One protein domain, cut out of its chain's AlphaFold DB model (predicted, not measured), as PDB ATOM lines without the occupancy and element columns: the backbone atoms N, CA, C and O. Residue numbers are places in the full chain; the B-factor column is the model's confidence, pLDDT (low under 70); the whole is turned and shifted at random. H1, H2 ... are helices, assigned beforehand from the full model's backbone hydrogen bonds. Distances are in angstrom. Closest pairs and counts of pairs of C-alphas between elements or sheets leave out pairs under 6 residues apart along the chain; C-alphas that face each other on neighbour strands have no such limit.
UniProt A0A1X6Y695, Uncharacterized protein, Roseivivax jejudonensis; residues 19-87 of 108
ATOM      1  N   ARG A  19     122.459  57.520 -15.109       70.44
ATOM      2  CA  ARG A  19     121.978  56.455 -14.214       70.44
ATOM      3  C   ARG A  19     120.486  56.638 -13.904       70.44
ATOM      4  O   ARG A  19     119.701  55.737 -14.189       70.44
ATOM      5  N   SER A  20     120.069  57.843 -13.518       77.25
ATOM      6  CA  SER A  20     118.653  58.170 -13.271       77.25
ATOM      7  C   SER A  20     117.761  58.064 -14.519       77.25
ATOM      8  O   SER A  20     116.599  57.658 -14.436       77.25
ATOM      9  N   LEU A  21     118.272  58.394 -15.709       76.38
ATOM     10  CA  LEU A  21     117.512  58.272 -16.959       76.38
ATOM     11  C   LEU A  21     117.326  56.803 -17.363       76.38
ATOM     12  O   LEU A  21     116.231  56.427 -17.789       76.38
ATOM     13  N   ARG A  22     118.352  55.964 -17.162       76.44
ATOM     14  CA  ARG A  22     118.252  54.508 -17.332       76.44
ATOM     15  C   ARG A  22     117.221  53.912 -16.372       76.44
ATOM     16  O   ARG A  22     116.331  53.209 -16.832       76.44
ATOM     17  N   GLU A  23     117.262  54.259 -15.090       79.62
ATOM     18  CA  GLU A  23     116.288  53.770 -14.100       79.62
ATOM     19  C   GLU A  23     114.846  54.150 -14.454       79.62
ATOM     20  O   GLU A  23     113.928  53.331 -14.373       79.62
ATOM     21  N   ARG A  24     114.628  55.390 -14.905       76.50
ATOM     22  CA  ARG A  24     113.306  55.846 -15.355       76.50
ATOM     23  C   ARG A  24     112.838  55.114 -16.607       76.50
ATOM     24  O   ARG A  24     111.652  54.800 -16.705       76.50
ATOM     25  N   TYR A  25     113.743  54.852 -17.548       75.50
ATOM     26  CA  TYR A  25     113.438  54.086 -18.753       75.50
ATOM     27  C   TYR A  25     113.082  52.636 -18.416       75.50
ATOM     28  O   TYR A  25     112.047  52.149 -18.869       75.50
ATOM     29  N   ASP A  26     113.868  51.983 -17.561       79.62
ATOM     30  CA  ASP A  26     113.622  50.609 -17.120       79.62
ATOM     31  C   ASP A  26     112.296  50.507 -16.352       79.62
ATOM     32  O   ASP A  26     111.490  49.613 -16.610       79.62
ATOM     33  N   SER A  27     111.998  51.482 -15.487       78.94
ATOM     34  CA  SER A  27     110.714  51.578 -14.781       78.94
ATOM     35  C   SER A  27     109.522  51.796 -15.723       78.94
ATOM     36  O   SER A  27     108.436  51.249 -15.503       78.94
ATOM     37  N   TRP A  28     109.682  52.617 -16.763       81.44
ATOM     38  CA  TRP A  28     108.636  52.840 -17.763       81.44
ATOM     39  C   TRP A  28     108.400  51.590 -18.612       81.44
ATOM     40  O   TRP A  28     107.254  51.169 -18.765       81.44
ATOM     41  N   ARG A  29     109.474  50.962 -19.105       81.38
ATOM     42  CA  ARG A  29     109.407  49.728 -19.889       81.38
ATOM     43  C   ARG A  29     108.773  48.599 -19.083       81.38
ATOM     44  O   ARG A  29     107.863  47.952 -19.586       81.38
ATOM     45  N   PHE A  30     109.163  48.434 -17.818       78.38
ATOM     46  CA  PHE A  30     108.563  47.438 -16.934       78.38
ATOM     47  C   PHE A  30     107.057  47.659 -16.752       78.38
ATOM     48  O   PHE A  30     106.280  46.719 -16.889       78.38
ATOM     49  N   ARG A  31     106.617  48.903 -16.524       78.19
ATOM     50  CA  ARG A  31     105.181  49.233 -16.468       78.19
ATOM     51  C   ARG A  31     104.456  48.955 -17.786       78.19
ATOM     52  O   ARG A  31     103.319  48.491 -17.756       78.19
ATOM     53  N   GLY A  32     105.104  49.212 -18.920       82.88
ATOM     54  CA  GLY A  32     104.579  48.876 -20.243       82.88
ATOM     55  C   GLY A  32     104.389  47.371 -20.435       82.88
ATOM     56  O   GLY A  32     103.318  46.943 -20.859       82.88
ATOM     57  N   ASP A  33     105.388  46.572 -20.056       82.81
ATOM     58  CA  ASP A  33     105.336  45.110 -20.145       82.81
ATOM     59  C   ASP A  33     104.220  44.540 -19.249       82.81
ATOM     60  O   ASP A  33     103.461  43.674 -19.683       82.81
ATOM     61  N   ILE A  34     104.041  45.083 -18.040       79.44
ATOM     62  CA  ILE A  34     102.932  44.716 -17.142       79.44
ATOM     63  C   ILE A  34     101.582  44.997 -17.796       79.44
ATOM     64  O   ILE A  34     100.709  44.132 -17.815       79.44
ATOM     65  N   ALA A  35     101.400  46.205 -18.332       79.69
ATOM     66  CA  ALA A  35     100.148  46.584 -18.973       79.69
ATOM     67  C   ALA A  35      99.846  45.686 -20.183       79.69
ATOM     68  O   ALA A  35      98.700  45.292 -20.385       79.69
ATOM     69  N   ALA A  36     100.872  45.311 -20.953       83.06
ATOM     70  CA  ALA A  36     100.735  44.399 -22.081       83.06
ATOM     71  C   ALA A  36     100.366  42.972 -21.644       83.06
ATOM     72  O   ALA A  36      99.501  42.354 -22.267       83.06
ATOM     73  N   ILE A  37     100.974  42.462 -20.567       81.94
ATOM     74  CA  ILE A  37     100.625  41.159 -19.984       81.94
ATOM     75  C   ILE A  37      99.170  41.189 -19.515       81.94
ATOM     76  O   ILE A  37      98.380  40.369 -19.970       81.94
ATOM     77  N   MET A  38      98.781  42.179 -18.709       78.75
ATOM     78  CA  MET A  38      97.408  42.309 -18.211       78.75
ATOM     79  C   MET A  38      96.386  42.416 -19.347       78.75
ATOM     80  O   MET A  38      95.386  41.706 -19.336       78.75
ATOM     81  N   ALA A  39      96.660  43.222 -20.375       81.69
ATOM     82  CA  ALA A  39      95.790  43.333 -21.546       81.69
ATOM     83  C   ALA A  39      95.699  42.023 -22.351       81.69
ATOM     84  O   ALA A  39      94.673  41.736 -22.966       81.69
ATOM     85  N   SER A  40      96.766  41.222 -22.364       82.62
ATOM     86  CA  SER A  40      96.767  39.910 -23.017       82.62
ATOM     87  C   SER A  40      95.954  38.885 -22.224       82.62
ATOM     88  O   SER A  40      95.243  38.087 -22.830       82.62
ATOM     89  N   LEU A  41      96.008  38.936 -20.890       77.56
ATOM     90  CA  LEU A  41      95.199  38.081 -20.015       77.56
ATOM     91  C   LEU A  41      93.721  38.463 -20.071       77.56
ATOM     92  O   LEU A  41      92.865  37.587 -20.110       77.56
ATOM     93  N   ASP A  42      93.413  39.757 -20.149       77.94
ATOM     94  CA  ASP A  42      92.035  40.236 -20.284       77.94
ATOM     95  C   ASP A  42      91.375  39.723 -21.576       77.94
ATOM     96  O   ASP A  42      90.196  39.375 -21.601       77.94
ATOM     97  N   ARG A  43      92.173  39.563 -22.641       80.88
ATOM     98  CA  ARG A  43      91.746  38.988 -23.923       80.88
ATOM     99  C   ARG A  43      91.536  37.472 -23.909       80.88
ATOM    100  O   ARG A  43      90.931  36.966 -24.856       80.88
ATOM    101  N   LEU A  44      92.017  36.745 -22.898       81.81
ATOM    102  CA  LEU A  44      91.698  35.324 -22.752       81.81
ATOM    103  C   LEU A  44      90.230  35.194 -22.355       81.81
ATOM    104  O   LEU A  44      89.780  35.835 -21.406       81.81
ATOM    105  N   CYS A  45      89.468  34.370 -23.070       77.62
ATOM    106  CA  CYS A  45      88.083  34.117 -22.683       77.62
ATOM    107  C   CYS A  45      88.019  33.060 -21.573       77.62
ATOM    108  O   CYS A  45      88.876  32.179 -21.501       77.62
ATOM    109  N   ASP A  46      86.973  33.096 -20.745       77.50
ATOM    110  CA  ASP A  46      86.821  32.146 -19.630       77.50
ATOM    111  C   ASP A  46      86.811  30.690 -20.113       77.50
ATOM    112  O   ASP A  46      87.361  29.814 -19.463       77.50
ATOM    113  N   ARG A  47      86.319  30.437 -21.331       79.25
ATOM    114  CA  ARG A  47      86.377  29.109 -21.955       79.25
ATOM    115  C   ARG A  47      87.808  28.630 -22.228       79.25
ATOM    116  O   ARG A  47      88.064  27.434 -22.184       79.25
ATOM    117  N   GLN A  48      88.733  29.528 -22.565       83.44
ATOM    118  CA  GLN A  48      90.146  29.178 -22.752       83.44
ATOM    119  C   GLN A  48      90.831  28.911 -21.412       83.44
ATOM    120  O   GLN A  48      91.680  28.027 -21.343       83.44
ATOM    121  N   LEU A  49      90.435  29.642 -20.368       83.94
ATOM    122  CA  LEU A  49      90.914  29.439 -19.003       83.94
ATOM    123  C   LEU A  49      90.405  28.106 -18.425       83.94
ATOM    124  O   LEU A  49      91.196  27.312 -17.918       83.94
ATOM    125  N   ASP A  50      89.133  27.779 -18.651       83.19
ATOM    126  CA  ASP A  50      88.544  26.483 -18.294       83.19
ATOM    127  C   ASP A  50      89.259  25.307 -18.975       83.19
ATOM    128  O   ASP A  50      89.473  24.266 -18.355       83.19
ATOM    129  N   LEU A  51      89.675  25.456 -20.241       86.88
ATOM    130  CA  LEU A  51      90.407  24.407 -20.966       86.88
ATOM    131  C   LEU A  51      91.782  24.099 -20.361       86.88
ATOM    132  O   LEU A  51      92.259  22.974 -20.493       86.88
ATOM    133  N   ILE A  52      92.410  25.079 -19.707       85.12
ATOM    134  CA  ILE A  52      93.666  24.893 -18.968       85.12
ATOM    135  C   ILE A  52      93.428  24.652 -17.471       85.12
ATOM    136  O   ILE A  52      94.389  24.582 -16.707       85.12
ATOM    137  N   GLY A  53      92.165  24.494 -17.055       88.25
ATOM    138  CA  GLY A  53      91.774  24.208 -15.676       88.25
ATOM    139  C   GLY A  53      92.095  25.335 -14.699       88.25
ATOM    140  O   GLY A  53      92.377  25.055 -13.538       88.25
ATOM    141  N   MET A  54      92.098  26.586 -15.163       87.75
ATOM    142  CA  MET A  54      92.469  27.751 -14.365       87.75
ATOM    143  C   MET A  54      91.323  28.753 -14.344       87.75
ATOM    144  O   MET A  54      90.686  28.990 -15.367       87.75
ATOM    145  N   ARG A  55      91.075  29.381 -13.196       87.69
ATOM    146  CA  ARG A  55      90.126  30.500 -13.113       87.69
ATOM    147  C   ARG A  55      90.822  31.830 -13.381       87.69
ATOM    148  O   ARG A  55      92.029  31.972 -13.187       87.69
ATOM    149  N   ARG A  56      90.057  32.835 -13.810       85.38
ATOM    150  CA  ARG A  56      90.590  34.179 -14.089       85.38
ATOM    151  C   ARG A  56      91.222  34.809 -12.850       85.38
ATOM    152  O   ARG A  56      92.283  35.419 -12.965       85.38
ATOM    153  N   GLU A  57      90.611  34.638 -11.681       86.00
ATOM    154  CA  GLU A  57      91.156  35.141 -10.418       86.00
ATOM    155  C   GLU A  57      92.500  34.480 -10.085       86.00
ATOM    156  O   GLU A  57      93.452  35.167  -9.726       86.00
ATOM    157  N   GLU A  58      92.608  33.165 -10.290       88.06
ATOM    158  CA  GLU A  58      93.838  32.400 -10.041       88.06
ATOM    159  C   GLU A  58      94.970  32.818 -10.981       88.06
ATOM    160  O   GLU A  58      96.119  32.941 -10.560       88.06
ATOM    161  N   LEU A  59      94.652  33.083 -12.251       85.88
ATOM    162  CA  LEU A  59      95.617  33.606 -13.214       85.88
ATOM    163  C   LEU A  59      96.140  34.982 -12.789       85.88
ATOM    164  O   LEU A  59      97.340  35.245 -12.871       85.88
ATOM    165  N   PHE A  60      95.244  35.858 -12.337       84.94
ATOM    166  CA  PHE A  60      95.602  37.202 -11.900       84.94
ATOM    167  C   PHE A  60      96.499  37.171 -10.657       84.94
ATOM    168  O   PHE A  60      97.501  37.888 -10.591       84.94
ATOM    169  N   GLU A  61      96.177  36.307  -9.695       89.12
ATOM    170  CA  GLU A  61      96.975  36.094  -8.488       89.12
ATOM    171  C   GLU A  61      98.357  35.516  -8.825       89.12
ATOM    172  O   GLU A  61      99.373  36.084  -8.427       89.12
ATOM    173  N   ALA A  62      98.424  34.480  -9.666       88.62
ATOM    174  CA  ALA A  62      99.687  33.874 -10.089       88.62
ATOM    175  C   ALA A  62     100.617  34.864 -10.812       88.62
ATOM    176  O   ALA A  62     101.834  34.861 -10.602       88.62
ATOM    177  N   VAL A  63     100.059  35.727 -11.663       85.25
ATOM    178  CA  VAL A  63     100.826  36.759 -12.374       85.25
ATOM    179  C   VAL A  63     101.283  37.857 -11.417       85.25
ATOM    180  O   VAL A  63     102.426  38.306 -11.511       85.25
ATOM    181  N   SER A  64     100.440  38.246 -10.460       85.31
ATOM    182  CA  SER A  64     100.805  39.204  -9.410       85.31
ATOM    183  C   SER A  64     101.969  38.681  -8.562       85.31
ATOM    184  O   SER A  64     102.958  39.388  -8.362       85.31
ATOM    185  N   ASP A  65     101.916  37.413  -8.155       90.56
ATOM    186  CA  ASP A  65     102.991  36.726  -7.435       90.56
ATOM    187  C   ASP A  65     104.293  36.671  -8.235       90.56
ATOM    188  O   ASP A  65     105.377  36.963  -7.714       90.56
ATOM    189  N   LEU A  66     104.204  36.318  -9.520       87.12
ATOM    190  CA  LEU A  66     105.353  36.296 -10.419       87.12
ATOM    191  C   LEU A  66     106.003  37.682 -10.511       87.12
ATOM    192  O   LEU A  66     107.228  37.797 -10.454       87.12
ATOM    193  N   MET A  67     105.192  38.734 -10.619       83.12
ATOM    194  CA  MET A  67     105.671  40.110 -10.679       83.12
ATOM    195  C   MET A  67     106.343  40.553  -9.378       83.12
ATOM    196  O   MET A  67     107.403  41.177  -9.436       83.12
ATOM    197  N   MET A  68     105.778  40.205  -8.217       87.38
ATOM    198  CA  MET A  68     106.391  40.503  -6.919       87.38
ATOM    199  C   MET A  68     107.753  39.824  -6.777       87.38
ATOM    200  O   MET A  68     108.731  40.473  -6.409       87.38
ATOM    201  N   ARG A  69     107.856  38.541  -7.146       87.12
ATOM    202  CA  ARG A  69     109.132  37.806  -7.128       87.12
ATOM    203  C   ARG A  69     110.155  38.394  -8.096       87.12
ATOM    204  O   ARG A  69     111.334  38.477  -7.758       87.12
ATOM    205  N   ALA A  70     109.722  38.810  -9.283       83.12
ATOM    206  CA  ALA A  70     110.605  39.444 -10.253       83.12
ATOM    207  C   ALA A  70     111.146  40.787  -9.738       83.12
ATOM    208  O   ALA A  70     112.326  41.080  -9.925       83.12
ATOM    209  N   GLU A  71     110.321  41.598  -9.068       84.50
ATOM    210  CA  GLU A  71     110.790  42.859  -8.484       84.50
ATOM    211  C   GLU A  71     111.730  42.633  -7.295       84.50
ATOM    212  O   GLU A  71     112.761  43.296  -7.199       84.50
ATOM    213  N   GLU A  72     111.437  41.644  -6.451       84.69
ATOM    214  CA  GLU A  72     112.316  41.211  -5.359       84.69
ATOM    215  C   GLU A  72     113.704  40.807  -5.890       84.69
ATOM    216  O   GLU A  72     114.728  41.289  -5.407       84.69
ATOM    217  N   GLN A  73     113.753  40.000  -6.955       83.50
ATOM    218  CA  GLN A  73     115.008  39.612  -7.606       83.50
ATOM    219  C   GLN A  73     115.771  40.808  -8.183       83.50
ATOM    220  O   GLN A  73     116.997  40.858  -8.086       83.50
ATOM    221  N   ARG A  74     115.074  41.790  -8.768       82.25
ATOM    222  CA  ARG A  74     115.720  43.014  -9.264       82.25
ATOM    223  C   ARG A  74     116.261  43.875  -8.137       82.25
ATOM    224  O   ARG A  74     117.339  44.436  -8.304       82.25
ATOM    225  N   ARG A  75     115.543  43.979  -7.015       83.69
ATOM    226  CA  ARG A  75     116.031  44.669  -5.817       83.69
ATOM    227  C   ARG A  75     117.326  44.032  -5.333       83.69
ATOM    228  O   ARG A  75     118.327  44.727  -5.273       83.69
ATOM    229  N   ILE A  76     117.332  42.715  -5.137       83.50
ATOM    230  CA  ILE A  76     118.539  41.970  -4.754       83.50
ATOM    231  C   ILE A  76     119.670  42.210  -5.764       83.50
ATOM    232  O   ILE A  76     120.811  42.431  -5.375       83.50
ATOM    233  N   GLY A  77     119.366  42.208  -7.064       83.12
ATOM    234  CA  GLY A  77     120.346  42.514  -8.105       83.12
ATOM    235  C   GLY A  77     120.951  43.917  -7.980       83.12
ATOM    236  O   GLY A  77     122.160  44.062  -8.144       83.12
ATOM    237  N   ARG A  78     120.140  44.937  -7.663       85.69
ATOM    238  CA  ARG A  78     120.618  46.305  -7.402       85.69
ATOM    239  C   ARG A  78     121.512  46.348  -6.164       85.69
ATOM    240  O   ARG A  78     122.614  46.872  -6.260       85.69
ATOM    241  N   ASP A  79     121.087  45.714  -5.075       82.50
ATOM    242  CA  ASP A  79     121.836  45.675  -3.814       82.50
ATOM    243  C   ASP A  79     123.199  44.976  -3.990       82.50
ATOM    244  O   ASP A  79     124.214  45.421  -3.457       82.50
ATOM    245  N   VAL A  80     123.258  43.899  -4.785       86.62
ATOM    246  CA  VAL A  80     124.513  43.196  -5.107       86.62
ATOM    247  C   VAL A  80     125.441  44.064  -5.954       86.62
ATOM    248  O   VAL A  80     126.641  44.091  -5.698       86.62
ATOM    249  N   VAL A  81     124.913  44.768  -6.960       83.81
ATOM    250  CA  VAL A  81     125.721  45.684  -7.780       83.81
ATOM    251  C   VAL A  81     126.270  46.819  -6.920       83.81
ATOM    252  O   VAL A  81     127.458  47.104  -7.000       83.81
ATOM    253  N   GLU A  82     125.447  47.410  -6.055       85.38
ATOM    254  CA  GLU A  82     125.874  48.459  -5.128       85.38
ATOM    255  C   GLU A  82     126.974  47.961  -4.181       85.38
ATOM    256  O   GLU A  82     127.996  48.631  -4.024       85.38
ATOM    257  N   LEU A  83     126.820  46.755  -3.623       83.44
ATOM    258  CA  LEU A  83     127.827  46.128  -2.764       83.44
ATOM    259  C   LEU A  83     129.152  45.890  -3.502       83.44
ATOM    260  O   LEU A  83     130.215  46.087  -2.921       83.44
ATOM    261  N   LEU A  84     129.107  45.474  -4.770       83.25
ATOM    262  CA  LEU A  84     130.303  45.274  -5.594       83.25
ATOM    263  C   LEU A  84     130.967  46.601  -5.983       83.25
ATOM    264  O   LEU A  84     132.189  46.661  -6.048       83.25
ATOM    265  N   GLU A  85     130.185  47.656  -6.220       82.44
ATOM    266  CA  GLU A  85     130.699  48.998  -6.528       82.44
ATOM    267  C   GLU A  85     131.317  49.691  -5.299       82.44
ATOM    268  O   GLU A  85     132.224  50.507  -5.452       82.44
ATOM    269  N   THR A  86     130.853  49.371  -4.085       77.56
ATOM    270  CA  THR A  86     131.392  49.914  -2.821       77.56
ATOM    271  C   THR A  86     132.432  49.018  -2.148       77.56
ATOM    272  O   THR A  86     133.079  49.452  -1.190       77.56
ATOM    273  N   ALA A  87     132.627  47.788  -2.628       67.12
ATOM    274  CA  ALA A  87     133.635  46.885  -2.093       67.12
ATOM    275  C   ALA A  87     135.053  47.429  -2.368       67.12
ATOM    276  O   ALA A  87     135.386  47.723  -3.516       67.12
TER     277      ALA A  87
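What this domain is: This is residues 19 to 87 of the 108 residues of an uncharacterized protein of Roseivivax jejudonensis (UniProt A0A1X6Y695). Two long helices, H1 and H3, run in opposite directions as the arms of a narrow U, with a gap left between them, and the short helix H2 sits in the turn at the closed end. The free ends of both arms stick out, with residues 19 to 29 of H1 on one arm and residues 72 to 87 on the other, of which 72 to 86 belong to H3. The printed part has 69 residues with three named helices in the order H1, H2, H3 and no named strand; its class is all helix. It is only just loose, close to extended, with a radius of gyration of the C-alphas of 16.5 A, and it spans 54 by 21 by 13 A.

How they stand to each other: H1, residues 19 to 42, and H3, residues 56 to 86, are near each other, with 14 pairs of C-alphas within 10 A but no pair within 8 A. A tight link of 3 residues joins H1 to H2, residues 46 to 51, yet these two helices are apart. A tight link of 4 residues joins H2 to H3. H2 and H3 are close but not clearly touching, with 2 pairs of C-alphas within 8 A; their closest C-alphas, those of Leu 49 and Arg 56, are 6.8 A apart. The lines of H2 and H3 are about perpendicular, at 83 degrees. In H1, H2 and H3 every O i to N i+4 pair is within hydrogen-bond range.

Where its parts are: H1 begins at C-alpha 19, at (121.978, 56.455, -14.214), and measures 34.6 A from first to last C-alpha. H2 begins at C-alpha 46, at (86.821, 32.146, -19.630). H3, the longest helix with 31 residues, measures 45.2 A and ends at C-alpha 86, at (131.392, 49.914, -2.821).

The domain as a whole: The two C-alphas farthest apart, those of Arg 47 and Ala 87, are 54.3 A apart. The printed part has no cut and no long link. Its mean pLDDT is 82.3, and residue 87 is the one printed residue under 70.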